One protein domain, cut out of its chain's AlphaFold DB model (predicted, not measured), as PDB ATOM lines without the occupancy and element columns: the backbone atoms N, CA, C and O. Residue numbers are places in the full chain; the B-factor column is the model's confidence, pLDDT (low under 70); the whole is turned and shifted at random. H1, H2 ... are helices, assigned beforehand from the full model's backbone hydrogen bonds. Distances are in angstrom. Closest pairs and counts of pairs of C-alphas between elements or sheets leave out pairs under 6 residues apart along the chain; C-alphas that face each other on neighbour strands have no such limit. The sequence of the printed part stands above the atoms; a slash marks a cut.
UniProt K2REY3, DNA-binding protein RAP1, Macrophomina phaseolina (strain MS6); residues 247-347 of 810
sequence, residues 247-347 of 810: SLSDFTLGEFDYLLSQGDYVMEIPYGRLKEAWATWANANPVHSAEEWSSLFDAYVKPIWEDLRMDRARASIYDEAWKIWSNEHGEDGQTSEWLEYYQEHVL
ATOM      1  N   SER A 247       9.606  18.050 -36.943       55.22
ATOM      2  CA  SER A 247       8.889  17.510 -35.777       55.22
ATOM      3  C   SER A 247       9.567  16.271 -35.179       55.22
ATOM      4  O   SER A 247       9.136  15.816 -34.123       55.22
ATOM      5  N   LEU A 248      10.576  15.702 -35.853       64.69
ATOM      6  CA  LEU A 248      11.387  14.591 -35.340       64.69
ATOM      7  C   LEU A 248      12.657  15.085 -34.636       64.69
ATOM      8  O   LEU A 248      13.089  14.453 -33.684       64.69
ATOM      9  N   SER A 249      13.206  16.236 -35.044       62.31
ATOM     10  CA  SER A 249      14.334  16.896 -34.360       62.31
ATOM     11  C   SER A 249      14.045  17.248 -32.901       62.31
ATOM     12  O   SER A 249      14.961  17.329 -32.087       62.31
ATOM     13  N   ASP A 250      12.770  17.470 -32.592       76.56
ATOM     14  CA  ASP A 250      12.295  17.949 -31.299       76.56
ATOM     15  C   ASP A 250      11.724  16.787 -30.454       76.56
ATOM     16  O   ASP A 250      11.399  16.984 -29.288       76.56
ATOM     17  N   PHE A 251      11.600  15.582 -31.031       87.81
ATOM     18  CA  PHE A 251      11.100  14.366 -30.379       87.81
ATOM     19  C   PHE A 251      12.275  13.446 -30.047       87.81
ATOM     20  O   PHE A 251      12.788  12.723 -30.904       87.81
ATOM     21  N   THR A 252      12.729  13.507 -28.800       89.31
ATOM     22  CA  THR A 252      13.967  12.858 -28.349       89.31
ATOM     23  C   THR A 252      13.810  11.350 -28.135       89.31
ATOM     24  O   THR A 252      12.710  10.850 -27.899       89.31
ATOM     25  N   LEU A 253      14.924  10.613 -28.165       88.50
ATOM     26  CA  LEU A 253      14.928   9.155 -28.005       88.50
ATOM     27  C   LEU A 253      14.311   8.710 -26.666       88.50
ATOM     28  O   LEU A 253      13.540   7.755 -26.622       88.50
ATOM     29  N   GLY A 254      14.598   9.441 -25.583       85.62
ATOM     30  CA  GLY A 254      14.009   9.188 -24.265       85.62
ATOM     31  C   GLY A 254      12.507   9.482 -24.201       85.62
ATOM     32  O   GLY A 254      11.790   8.824 -23.454       85.62
ATOM     33  N   GLU A 255      11.999  10.419 -25.006       89.75
ATOM     34  CA  GLU A 255      10.554  10.623 -25.158       89.75
ATOM     35  C   GLU A 255       9.909   9.508 -25.984       89.75
ATOM     36  O   GLU A 255       8.793   9.106 -25.664       89.75
ATOM     37  N   PHE A 256      10.595   8.979 -27.004       91.12
ATOM     38  CA  PHE A 256      10.133   7.813 -27.758       91.12
ATOM     39  C   PHE A 256      10.033   6.569 -26.866       91.12
ATOM     40  O   PHE A 256       8.961   5.972 -26.798       91.12
ATOM     41  N   ASP A 257      11.098   6.222 -26.139       89.75
ATOM     42  CA  ASP A 257      11.134   5.065 -25.232       89.75
ATOM     43  C   ASP A 257      10.115   5.198 -24.089       89.75
ATOM     44  O   ASP A 257       9.310   4.298 -23.840       89.75
ATOM     45  N   TYR A 258      10.041   6.374 -23.453       89.25
ATOM     46  CA  TYR A 258       9.040   6.618 -22.418       89.25
ATOM     47  C   TYR A 258       7.611   6.494 -22.966       89.25
ATOM     48  O   TYR A 258       6.774   5.830 -22.351       89.25
ATOM     49  N   LEU A 259       7.319   7.061 -24.139       91.38
ATOM     50  CA  LEU A 259       5.992   6.986 -24.754       91.38
ATOM     51  C   LEU A 259       5.654   5.562 -25.247       91.38
ATOM     52  O   LEU A 259       4.486   5.171 -25.204       91.38
ATOM     53  N   LEU A 260       6.659   4.770 -25.641       89.94
ATOM     54  CA  LEU A 260       6.544   3.343 -25.968       89.94
ATOM     55  C   LEU A 260       6.212   2.507 -24.726       89.94
ATOM     56  O   LEU A 260       5.271   1.711 -24.760       89.94
ATOM     57  N   SER A 261       6.899   2.754 -23.604       89.12
ATOM     58  CA  SER A 261       6.641   2.087 -22.317       89.12
ATOM     59  C   SER A 261       5.210   2.300 -21.806       89.12
ATOM     60  O   SER A 261       4.667   1.457 -21.092       89.12
ATOM     61  N   GLN A 262       4.577   3.419 -22.180       90.12
ATOM     62  CA  GLN A 262       3.201   3.742 -21.803       90.12
ATOM     63  C   GLN A 262       2.158   3.285 -22.843       90.12
ATOM     64  O   GLN A 262       0.974   3.582 -22.680       90.12
ATOM     65  N   GLY A 263       2.552   2.541 -23.884       87.12
ATOM     66  CA  GLY A 263       1.679   2.149 -24.997       87.12
ATOM     67  C   GLY A 263       0.409   1.390 -24.587       87.12
ATOM     68  O   GLY A 263      -0.667   1.713 -25.095       87.12
ATOM     69  N   ASP A 264       0.482   0.461 -23.623       83.56
ATOM     70  CA  ASP A 264      -0.713  -0.220 -23.097       83.56
ATOM     71  C   ASP A 264      -1.661   0.769 -22.400       83.56
ATOM     72  O   ASP A 264      -2.836   0.834 -22.761       83.56
ATOM     73  N   TYR A 265      -1.157   1.630 -21.506       85.06
ATOM     74  CA  TYR A 265      -1.970   2.674 -20.867       85.06
ATOM     75  C   TYR A 265      -2.619   3.611 -21.897       85.06
ATOM     76  O   TYR A 265      -3.809   3.916 -21.784       85.06
ATOM     77  N   VAL A 266      -1.876   4.035 -22.928       87.75
ATOM     78  CA  VAL A 266      -2.397   4.909 -23.993       87.75
ATOM     79  C   VAL A 266      -3.522   4.221 -24.778       87.75
ATOM     80  O   VAL A 266      -4.559   4.832 -25.045       87.75
ATOM     81  N   MET A 267      -3.353   2.941 -25.113       85.81
ATOM     82  CA  MET A 267      -4.306   2.165 -25.917       85.81
ATOM     83  C   MET A 267      -5.500   1.622 -25.114       85.81
ATOM     84  O   MET A 267      -6.513   1.217 -25.691       85.81
ATOM     85  N   GLU A 268      -5.431   1.649 -23.784       82.00
ATOM     86  CA  GLU A 268      -6.548   1.319 -22.898       82.00
ATOM     87  C   GLU A 268      -7.554   2.461 -22.722       82.00
ATOM     88  O   GLU A 268      -8.752   2.193 -22.534       82.00
ATOM     89  N   ILE A 269      -7.098   3.719 -22.806       84.25
ATOM     90  CA  ILE A 269      -7.923   4.917 -22.603       84.25
ATOM     91  C   ILE A 269      -9.174   4.872 -23.501       84.25
ATOM     92  O   ILE A 269      -9.081   4.688 -24.717       84.25
ATOM     93  N   PRO A 270     -10.388   5.075 -22.949       73.81
ATOM     94  CA  PRO A 270     -11.594   5.195 -23.759       73.81
ATOM     95  C   PRO A 270     -11.460   6.313 -24.796       73.81
ATOM     96  O   PRO A 270     -11.201   7.457 -24.438       73.81
ATOM     97  N   TYR A 271     -11.710   6.004 -26.073       70.44
ATOM     98  CA  TYR A 271     -11.521   6.931 -27.200       70.44
ATOM     99  C   TYR A 271     -12.187   8.307 -26.993       70.44
ATOM    100  O   TYR A 271     -11.607   9.339 -27.319       70.44
ATOM    101  N   GLY A 272     -13.364   8.345 -26.354       77.44
ATOM    102  CA  GLY A 272     -14.066   9.587 -25.997       77.44
ATOM    103  C   GLY A 272     -13.358  10.483 -24.966       77.44
ATOM    104  O   GLY A 272     -13.716  11.649 -24.855       77.44
ATOM    105  N   ARG A 273     -12.353   9.967 -24.245       84.00
ATOM    106  CA  ARG A 273     -11.486  10.703 -23.306       84.00
ATOM    107  C   ARG A 273     -10.030  10.788 -23.754       84.00
ATOM    108  O   ARG A 273      -9.236  11.421 -23.069       84.00
ATOM    109  N   LEU A 274      -9.661  10.219 -24.904       85.62
ATOM    110  CA  LEU A 274      -8.274  10.226 -25.389       85.62
ATOM    111  C   LEU A 274      -7.713  11.656 -25.505       85.62
ATOM    112  O   LEU A 274      -6.576  11.906 -25.122       85.62
ATOM    113  N   LYS A 275      -8.542  12.632 -25.906       86.12
ATOM    114  CA  LYS A 275      -8.156  14.055 -25.915       86.12
ATOM    115  C   LYS A 275      -7.983  14.667 -24.515       86.12
ATOM    116  O   LYS A 275      -7.133  15.534 -24.339       86.12
ATOM    117  N   GLU A 276      -8.761  14.230 -23.526       89.44
ATOM    118  CA  GLU A 276      -8.627  14.675 -22.129       89.44
ATOM    119  C   GLU A 276      -7.360  14.085 -21.492       89.44
ATOM    120  O   GLU A 276      -6.635  14.775 -20.775       89.44
ATOM    121  N   ALA A 277      -7.053  12.827 -21.813       89.62
ATOM    122  CA  ALA A 277      -5.847  12.151 -21.364       89.62
ATOM    123  C   ALA A 277      -4.584  12.749 -22.000       89.62
ATOM    124  O   ALA A 277      -3.663  13.078 -21.264       89.62
ATOM    125  N   TRP A 278      -4.563  13.013 -23.314       93.62
ATOM    126  CA  TRP A 278      -3.445  13.728 -23.948       93.62
ATOM    127  C   TRP A 278      -3.268  15.156 -23.415       93.62
ATOM    128  O   TRP A 278      -2.139  15.610 -23.251       93.62
ATOM    129  N   ALA A 279      -4.355  15.862 -23.080       91.19
ATOM    130  CA  ALA A 279      -4.265  17.152 -22.391       91.19
ATOM    131  C   ALA A 279      -3.671  17.015 -20.979       91.19
ATOM    132  O   ALA A 279      -2.867  17.844 -20.564       91.19
ATOM    133  N   THR A 280      -4.019  15.950 -20.253       92.12
ATOM    134  CA  THR A 280      -3.457  15.650 -18.927       92.12
ATOM    135  C   THR A 280      -1.976  15.267 -19.020       92.12
ATOM    136  O   THR A 280      -1.172  15.770 -18.238       92.12
ATOM    137  N   TRP A 281      -1.601  14.461 -20.017       89.44
ATOM    138  CA  TRP A 281      -0.220  14.097 -20.334       89.44
ATOM    139  C   TRP A 281       0.620  15.330 -20.672       89.44
ATOM    140  O   TRP A 281       1.662  15.528 -20.064       89.44
ATOM    141  N   ALA A 282       0.153  16.207 -21.565       92.00
ATOM    142  CA  ALA A 282       0.866  17.435 -21.929       92.00
ATOM    143  C   ALA A 282       1.002  18.432 -20.758       92.00
ATOM    144  O   ALA A 282       1.963  19.191 -20.703       92.00
ATOM    145  N   ASN A 283       0.080  18.415 -19.786       90.31
ATOM    146  CA  ASN A 283       0.223  19.202 -18.553       90.31
ATOM    147  C   ASN A 283       1.323  18.655 -17.619       90.31
ATOM    148  O   ASN A 283       1.878  19.426 -16.837       90.31
ATOM    149  N   ALA A 284       1.624  17.353 -17.675       86.88
ATOM    150  CA  ALA A 284       2.724  16.727 -16.934       86.88
ATOM    151  C   ALA A 284       4.057  16.783 -17.708       86.88
ATOM    152  O   ALA A 284       5.104  17.014 -17.108       86.88
ATOM    153  N   ASN A 285       3.993  16.637 -19.034       85.12
ATOM    154  CA  ASN A 285       5.110  16.595 -19.977       85.12
ATOM    155  C   ASN A 285       5.000  17.765 -20.983       85.12
ATOM    156  O   ASN A 285       4.631  17.549 -22.142       85.12
ATOM    157  N   PRO A 286       5.291  19.015 -20.566       85.06
ATOM    158  CA  PRO A 286       5.005  20.235 -21.332       85.06
ATOM    159  C   PRO A 286       5.985  20.524 -22.484       85.06
ATOM    160  O   PRO A 286       6.066  21.666 -22.934       85.06
ATOM    161  N   VAL A 287       6.751  19.525 -22.939       86.12
ATOM    162  CA  VAL A 287       7.685  19.650 -24.074       86.12
ATOM    163  C   VAL A 287       6.908  19.744 -25.390       86.12
ATOM    164  O   VAL A 287       7.122  20.672 -26.166       86.12
ATOM    165  N   HIS A 288       5.935  18.847 -25.580       88.44
ATOM    166  CA  HIS A 288       5.022  18.818 -26.728       88.44
ATOM    167  C   HIS A 288       3.586  19.118 -26.282       88.44
ATOM    168  O   HIS A 288       3.192  18.819 -25.149       88.44
ATOM    169  N   SER A 289       2.756  19.690 -27.159       92.19
ATOM    170  CA  SER A 289       1.327  19.852 -26.866       92.19
ATOM    171  C   SER A 289       0.565  18.525 -26.956       92.19
ATOM    172  O   SER A 289       1.033  17.540 -27.519       92.19
ATOM    173  N   ALA A 290      -0.667  18.499 -26.446       90.94
ATOM    174  CA  ALA A 290      -1.536  17.318 -26.489       90.94
ATOM    175  C   ALA A 290      -1.806  16.784 -27.910       90.94
ATOM    176  O   ALA A 290      -2.028  15.590 -28.092       90.94
ATOM    177  N   GLU A 291      -1.819  17.662 -28.918       89.38
ATOM    178  CA  GLU A 291      -2.058  17.270 -30.314       89.38
ATOM    179  C   GLU A 291      -0.759  16.807 -31.000       89.38
ATOM    180  O   GLU A 291      -0.809  15.925 -31.854       89.38
ATOM    181  N   GLU A 292       0.400  17.313 -30.565       89.75
ATOM    182  CA  GLU A 292       1.722  16.830 -30.987       89.75
ATOM    183  C   GLU A 292       2.044  15.468 -30.357       89.75
ATOM    184  O   GLU A 292       2.307  14.531 -31.104       89.75
ATOM    185  N   TRP A 293       1.889  15.292 -29.037       92.25
ATOM    186  CA  TRP A 293       2.032  13.990 -28.360       92.25
ATOM    187  C   TRP A 293       1.172  12.895 -29.010       92.25
ATOM    188  O   TRP A 293       1.678  11.819 -29.329       92.25
ATOM    189  N   SER A 294      -0.107  13.184 -29.289       91.06
ATOM    190  CA  SER A 294      -0.986  12.242 -29.996       91.06
ATOM    191  C   SER A 294      -0.499  11.937 -31.415       91.06
ATOM    192  O   SER A 294      -0.619  10.800 -31.860       91.06
ATOM    193  N   SER A 295       0.040  12.929 -32.134       90.94
ATOM    194  CA  SER A 295       0.545  12.737 -33.498       90.94
ATOM    195  C   SER A 295       1.877  11.987 -33.541       90.94
ATOM    196  O   SER A 295       2.110  11.272 -34.510       90.94
ATOM    197  N   LEU A 296       2.744  12.149 -32.539       91.00
ATOM    198  CA  LEU A 296       3.996  11.402 -32.399       91.00
ATOM    199  C   LEU A 296       3.707   9.941 -32.026       91.00
ATOM    200  O   LEU A 296       4.288   9.027 -32.617       91.00
ATOM    201  N   PHE A 297       2.737   9.716 -31.131       91.50
ATOM    202  CA  PHE A 297       2.277   8.375 -30.779       91.50
ATOM    203  C   PHE A 297       1.687   7.631 -31.982       91.50
ATOM    204  O   PHE A 297       2.199   6.573 -32.343       91.50
ATOM    205  N   ASP A 298       0.648   8.177 -32.629       88.12
ATOM    206  CA  ASP A 298      -0.036   7.507 -33.747       88.12
ATOM    207  C   ASP A 298       0.861   7.317 -34.989       88.12
ATOM    208  O   ASP A 298       0.586   6.422 -35.787       88.12
ATOM    209  N   ALA A 299       1.914   8.129 -35.172       88.81
ATOM    210  CA  ALA A 299       2.804   8.045 -36.336       88.81
ATOM    211  C   ALA A 299       4.025   7.128 -36.149       88.81
ATOM    212  O   ALA A 299       4.385   6.436 -37.099       88.81
ATOM    213  N   TYR A 300       4.667   7.133 -34.973       88.12
ATOM    214  CA  TYR A 300       5.979   6.493 -34.780       88.12
ATOM    215  C   TYR A 300       5.981   5.402 -33.707       88.12
ATOM    216  O   TYR A 300       6.495   4.313 -33.941       88.12
ATOM    217  N   VAL A 301       5.386   5.667 -32.540       91.88
ATOM    218  CA  VAL A 301       5.428   4.734 -31.398       91.88
ATOM    219  C   VAL A 301       4.439   3.586 -31.575       91.88
ATOM    220  O   VAL A 301       4.781   2.419 -31.401       91.88
ATOM    221  N   LYS A 302       3.200   3.908 -31.948       90.12
ATOM    222  CA  LYS A 302       2.095   2.953 -32.030       90.12
ATOM    223  C   LYS A 302       2.295   1.828 -33.052       90.12
ATOM    224  O   LYS A 302       1.970   0.703 -32.688       90.12
ATOM    225  N   PRO A 303       2.819   2.054 -34.276       89.25
ATOM    226  CA  PRO A 303       3.077   0.955 -35.209       89.25
ATOM    227  C   PRO A 303       4.058  -0.071 -34.634       89.25
ATOM    228  O   PRO A 303       3.831  -1.268 -34.763       89.25
ATOM    229  N   ILE A 304       5.100   0.404 -33.943       89.06
ATOM    230  CA  ILE A 304       6.112  -0.439 -33.301       89.06
ATOM    231  C   ILE A 304       5.496  -1.171 -32.104       89.06
ATOM    232  O   ILE A 304       5.572  -2.392 -32.036       89.06
ATOM    233  N   TRP A 305       4.797  -0.469 -31.209       91.69
ATOM    234  CA  TRP A 305       4.106  -1.091 -30.071       91.69
ATOM    235  C   TRP A 305       3.073  -2.153 -30.499       91.69
ATOM    236  O   TRP A 305       2.998  -3.218 -29.885       91.69
ATOM    237  N   GLU A 306       2.289  -1.900 -31.557       87.31
ATOM    238  CA  GLU A 306       1.331  -2.884 -32.082       87.31
ATOM    239  C   GLU A 306       2.051  -4.128 -32.632       87.31
ATOM    240  O   GLU A 306       1.555  -5.234 -32.432       87.31
ATOM    241  N   ASP A 307       3.223  -3.976 -33.256       84.00
ATOM    242  CA  ASP A 307       4.015  -5.075 -33.821       84.00
ATOM    243  C   ASP A 307       4.697  -5.930 -32.731       84.00
ATOM    244  O   ASP A 307       4.481  -7.144 -32.662       84.00
ATOM    245  N   LEU A 308       5.427  -5.296 -31.801       86.44
ATOM    246  CA  LEU A 308       6.122  -5.975 -30.692       86.44
ATOM    247  C   LEU A 308       5.169  -6.765 -29.787       86.44
ATOM    248  O   LEU A 308       5.535  -7.806 -29.243       86.44
ATOM    249  N   ARG A 309       3.927  -6.294 -29.624       82.94
ATOM    250  CA  ARG A 309       2.930  -6.960 -28.773       82.94
ATOM    251  C   ARG A 309       2.187  -8.106 -29.473       82.94
ATOM    252  O   ARG A 309       1.487  -8.864 -28.802       82.94
ATOM    253  N   MET A 310       2.300  -8.237 -30.797       76.19
ATOM    254  CA  MET A 310       1.719  -9.357 -31.555       76.19
ATOM    255  C   MET A 310       2.734 -10.480 -31.802       76.19
ATOM    256  O   MET A 310       2.330 -11.636 -31.929       76.19
ATOM    257  N   ASP A 311       4.031 -10.162 -31.836       81.00
ATOM    258  CA  ASP A 311       5.114 -11.100 -32.139       81.00
ATOM    259  C   ASP A 311       6.177 -11.116 -31.023       81.00
ATOM    260  O   ASP A 311       7.067 -10.266 -30.948       81.00
ATOM    261  N   ARG A 312       6.100 -12.129 -30.146       77.88
ATOM    262  CA  ARG A 312       7.025 -12.296 -29.011       77.88
ATOM    263  C   ARG A 312       8.464 -12.610 -29.446       77.88
ATOM    264  O   ARG A 312       9.386 -12.296 -28.699       77.88
ATOM    265  N   ALA A 313       8.672 -13.204 -30.624       78.94
ATOM    266  CA  ALA A 313      10.021 -13.403 -31.149       78.94
ATOM    267  C   ALA A 313      10.617 -12.055 -31.575       78.94
ATOM    268  O   ALA A 313      11.763 -11.747 -31.249       78.94
ATOM    269  N   ARG A 314       9.808 -11.202 -32.211       80.75
ATOM    270  CA  ARG A 314      10.226  -9.854 -32.609       80.75
ATOM    271  C   ARG A 314      10.438  -8.899 -31.441       80.75
ATOM    272  O   ARG A 314      11.329  -8.065 -31.537       80.75
ATOM    273  N   ALA A 315       9.711  -9.057 -30.333       83.88
ATOM    274  CA  ALA A 315      10.037  -8.373 -29.078       83.88
ATOM    275  C   ALA A 315      11.483  -8.674 -28.628       83.88
ATOM    276  O   ALA A 315      12.243  -7.750 -28.363       83.88
ATOM    277  N   SER A 316      11.908  -9.943 -28.664       82.25
ATOM    278  CA  SER A 316      13.295 -10.319 -28.341       82.25
ATOM    279  C   SER A 316      14.318  -9.725 -29.320       82.25
ATOM    280  O   SER A 316      15.372  -9.263 -28.893       82.25
ATOM    281  N   ILE A 317      14.010  -9.704 -30.624       86.81
ATOM    282  CA  ILE A 317      14.882  -9.099 -31.650       86.81
ATOM    283  C   ILE A 317      14.969  -7.574 -31.462       86.81
ATOM    284  O   ILE A 317      16.039  -6.998 -31.633       86.81
ATOM    285  N   TYR A 318      13.868  -6.918 -31.082       90.12
ATOM    286  CA  TYR A 318      13.838  -5.491 -30.760       90.12
ATOM    287  C   TYR A 318      14.716  -5.168 -29.550       90.12
ATOM    288  O   TYR A 318      15.529  -4.254 -29.637       90.12
ATOM    289  N   ASP A 319      14.600  -5.930 -28.460       87.31
ATOM    290  CA  ASP A 319      15.389  -5.712 -27.243       87.31
ATOM    291  C   ASP A 319      16.897  -5.881 -27.505       87.31
ATOM    292  O   ASP A 319      17.711  -5.095 -27.012       87.31
ATOM    293  N   GLU A 320      17.289  -6.862 -28.327       87.88
ATOM    294  CA  GLU A 320      18.681  -7.030 -28.762       87.88
ATOM    295  C   GLU A 320      19.144  -5.902 -29.697       87.88
ATOM    296  O   GLU A 320      20.208  -5.323 -29.468       87.88
ATOM    297  N   ALA A 321      18.345  -5.532 -30.699       89.94
ATOM    298  CA  ALA A 321      18.659  -4.458 -31.643       89.94
ATOM    299  C   ALA A 321      18.779  -3.086 -30.957       89.94
ATOM    300  O   ALA A 321      19.735  -2.353 -31.207       89.94
ATOM    301  N   TRP A 322      17.860  -2.760 -30.045       90.62
ATOM    302  CA  TRP A 322      17.884  -1.544 -29.228       90.62
ATOM    303  C   TRP A 322      19.128  -1.501 -28.344       90.62
ATOM    304  O   TRP A 322      19.812  -0.480 -28.263       90.62
ATOM    305  N   LYS A 323      19.480  -2.632 -27.725       89.12
ATOM    306  CA  LYS A 323      20.688  -2.769 -26.909       89.12
ATOM    307  C   LYS A 323      21.971  -2.650 -27.735       89.12
ATOM    308  O   LYS A 323      22.936  -2.086 -27.234       89.12
ATOM    309  N   ILE A 324      22.020  -3.152 -28.967       88.88
ATOM    310  CA  ILE A 324      23.182  -2.962 -29.853       88.88
ATOM    311  C   ILE A 324      23.292  -1.482 -30.237       88.88
ATOM    312  O   ILE A 324      24.290  -0.839 -29.916       88.88
ATOM    313  N   TRP A 325      22.233  -0.921 -30.820       91.44
ATOM    314  CA  TRP A 325      22.220   0.448 -31.332       91.44
ATOM    315  C   TRP A 325      22.504   1.500 -30.245       91.44
ATOM    316  O   TRP A 325      23.326   2.392 -30.457       91.44
ATOM    317  N   SER A 326      21.913   1.366 -29.051       88.31
ATOM    318  CA  SER A 326      22.146   2.292 -27.927       88.31
ATOM    319  C   SER A 326      23.577   2.244 -27.376       88.31
ATOM    320  O   SER A 326      24.096   3.278 -26.957       88.31
ATOM    321  N   ASN A 327      24.258   1.092 -27.428       87.00
ATOM    322  CA  ASN A 327      25.681   0.996 -27.073       87.00
ATOM    323  C   ASN A 327      26.605   1.647 -28.122       87.00
ATOM    324  O   ASN A 327      27.717   2.045 -27.779       87.00
ATOM    325  N   GLU A 328      26.165   1.758 -29.378       86.62
ATOM    326  CA  GLU A 328      26.926   2.398 -30.460       86.62
ATOM    327  C   GLU A 328      26.700   3.920 -30.531       86.62
ATOM    328  O   GLU A 328      27.641   4.656 -30.831       86.62
ATOM    329  N   HIS A 329      25.485   4.399 -30.227       85.56
ATOM    330  CA  HIS A 329      25.083   5.806 -30.400       85.56
ATOM    331  C   HIS A 329      25.053   6.616 -29.086       85.56
ATOM    332  O   HIS A 329      25.193   7.839 -29.117       85.56
ATOM    333  N   GLY A 330      24.931   5.961 -27.925       77.69
ATOM    334  CA  GLY A 330      24.969   6.609 -26.610       77.69
ATOM    335  C   GLY A 330      23.799   7.567 -26.336       77.69
ATOM    336  O   GLY A 330      22.711   7.422 -26.886       77.69
ATOM    337  N   GLU A 331      24.023   8.553 -25.459       71.75
ATOM    338  CA  GLU A 331      23.003   9.541 -25.052       71.75
ATOM    339  C   GLU A 331      22.665  10.576 -26.150       71.75
ATOM    340  O   GLU A 331      21.646  11.256 -26.046       71.75
ATOM    341  N   ASP A 332      23.488  10.689 -27.201       76.38
ATOM    342  CA  ASP A 332      23.327  11.663 -28.297       76.38
ATOM    343  C   ASP A 332      22.440  11.153 -29.461       76.38
ATOM    344  O   ASP A 332      22.109  11.927 -30.364       76.38
ATOM    345  N   GLY A 333      22.063   9.866 -29.470       82.38
ATOM    346  CA  GLY A 333      21.360   9.220 -30.589       82.38
ATOM    347  C   GLY A 333      19.935   9.742 -30.830       82.38
ATOM    348  O   GLY A 333      19.147   9.912 -29.898       82.38
ATOM    349  N   GLN A 334      19.569   9.965 -32.096       88.31
ATOM    350  CA  GLN A 334      18.274  10.544 -32.467       88.31
ATOM    351  C   GLN A 334      17.195   9.489 -32.732       88.31
ATOM    352  O   GLN A 334      17.447   8.420 -33.286       88.31
ATOM    353  N   THR A 335      15.938   9.838 -32.447       86.94
ATOM    354  CA  THR A 335      14.772   8.980 -32.721       86.94
ATOM    355  C   THR A 335      14.660   8.589 -34.197       86.94
ATOM    356  O   THR A 335      14.262   7.471 -34.503       86.94
ATOM    357  N   SER A 336      15.029   9.474 -35.129       86.50
ATOM    358  CA  SER A 336      15.072   9.153 -36.563       86.50
ATOM    359  C   SER A 336      16.125   8.098 -36.906       86.50
ATOM    360  O   SER A 336      15.840   7.206 -37.697       86.50
ATOM    361  N   GLU A 337      17.303   8.163 -36.285       87.81
ATOM    362  CA  GLU A 337      18.402   7.214 -36.505       87.81
ATOM    363  C   GLU A 337      18.030   5.825 -35.962       87.81
ATOM    364  O   GLU A 337      18.245   4.818 -36.637       87.81
ATOM    365  N   TRP A 338      17.360   5.765 -34.801       91.31
ATOM    366  CA  TRP A 338      16.762   4.523 -34.303       91.31
ATOM    367  C   TRP A 338      15.673   3.977 -35.239       91.31
ATOM    368  O   TRP A 338      15.669   2.790 -35.561       91.31
ATOM    369  N   LEU A 339      14.739   4.824 -35.686       89.44
ATOM    370  CA  LEU A 339      13.634   4.394 -36.549       89.44
ATOM    371  C   LEU A 339      14.128   3.871 -37.907       89.44
ATOM    372  O   LEU A 339      13.501   2.971 -38.467       89.44
ATOM    373  N   GLU A 340      15.233   4.400 -38.433       87.31
ATOM    374  CA  GLU A 340      15.916   3.862 -39.616       87.31
ATOM    375  C   GLU A 340      16.602   2.521 -39.293       87.31
ATOM    376  O   GLU A 340      16.340   1.531 -39.977       87.31
ATOM    377  N   TYR A 341      17.354   2.420 -38.189       88.31
ATOM    378  CA  TYR A 341      17.993   1.164 -37.769       88.31
ATOM    379  C   TYR A 341      16.989   0.020 -37.536       88.31
ATOM    380  O   TYR A 341      17.199  -1.090 -38.026       88.31
ATOM    381  N   TYR A 342      15.864   0.285 -36.863       87.12
ATOM    382  CA  TYR A 342      14.760  -0.664 -36.662       87.12
ATOM    383  C   TYR A 342      14.176  -1.166 -37.998       87.12
ATOM    384  O   TYR A 342      13.912  -2.364 -38.152       87.12
ATOM    385  N   GLN A 343      14.028  -0.278 -38.989       85.88
ATOM    386  CA  GLN A 343      13.555  -0.637 -40.331       85.88
ATOM    387  C   GLN A 343      14.559  -1.487 -41.126       85.88
ATOM    388  O   GLN A 343      14.128  -2.252 -41.987       85.88
ATOM    389  N   GLU A 344      15.861  -1.390 -40.843       84.38
ATOM    390  CA  GLU A 344      16.906  -2.181 -41.512       84.38
ATOM    391  C   GLU A 344      17.264  -3.493 -40.788       84.38
ATOM    392  O   GLU A 344      17.624  -4.466 -41.449       84.38
ATOM    393  N   HIS A 345      17.134  -3.560 -39.458       80.06
ATOM    394  CA  HIS A 345      17.643  -4.684 -38.653       80.06
ATOM    395  C   HIS A 345      16.545  -5.521 -37.980       80.06
ATOM    396  O   HIS A 345      16.703  -6.735 -37.838       80.06
ATOM    397  N   VAL A 346      15.410  -4.923 -37.598       80.81
ATOM    398  CA  VAL A 346      14.317  -5.647 -36.917       80.81
ATOM    399  C   VAL A 346      13.247  -6.104 -37.910       80.81
ATOM    400  O   VAL A 346      12.843  -7.264 -37.875       80.81
ATOM    401  N   LEU A 347      12.821  -5.235 -38.835       77.25
ATOM    402  CA  LEU A 347      11.789  -5.586 -39.824       77.25
ATOM    403  C   LEU A 347      12.237  -6.613 -40.889       77.25
ATOM    404  O   LEU A 347      11.451  -7.518 -41.171       77.25
TER     405      LEU A 347
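What this domain is: This is residues 247 to 347 of the 810 residues of the protein "DNA-binding protein RAP1" of Macrophomina phaseolina (strain MS6) (UniProt K2REY3). H3, H4, H5 and H6 make a flattened zigzag: kinked H4 runs through the middle, H3 packs on its first end at about a right angle, and H5 turns back from its last end, with H6 folding back from the end of H5 to pack slantwise on it. H1 and H2 pack on the later part of H4. The printed part has 101 residues with six named helices, H1 to H6 in chain order, and no named strand; the class is all helix. It is compact, with a radius of gyration of the C-alphas of 14.0 A and spans of 37 by 30 by 17 A.

Where its parts are: Find C-alpha 253 at (14.928, 9.155, -28.005), where H1, residues 253 to 261, begins. H2 follows at 263 to 268, then H3 at 271 to 284, 20.1 A long. H4, residues 290 to 308, measures 24.9 A, with a kink of 43 degrees near residue 301. H5, residues 312 to 332, measures 29.0 A, with a kink of 62 degrees near 326. H6, residues 335 to 345, ends at C-alpha 345, (17.643, -4.684, -38.653).

How they stand to each other: Start at the hub, H4. Its residues 297 to 305 touch H1, closest at C-alphas Val 301 and Leu 260, 5.7 A. H2 only just touches it, with 3 pairs of C-alphas within 8 A, the closest Gly 263 and Trp 305, 6.5 A. Residues 290 to 294 touch H3, closest at C-alphas Ala 290 and Trp 278, 4.8 A. H5 touches H4 only at the corner, closest at C-alphas Ala 315 and Leu 308, 4.9 A. H5 residues 318 to 325 touch H6 at a steep tilt of 45 degrees, opposite ways; the closest C-alphas, Ala 321 and His 345, are 7.1 A apart. H3 and H5 are apart. Every O i to N i+4 pair is within hydrogen-bond range in H1, H2 and H6; H3 has 8 of 10, H4 12 of 15, H5 15 of 17.

The domain as a whole: The farthest C-alphas, Gly 272 and Glu 328, are 41.9 A apart. The printed part has no cut, and the five links are tight. Confidence is low, under 70, at residues 247 to 249.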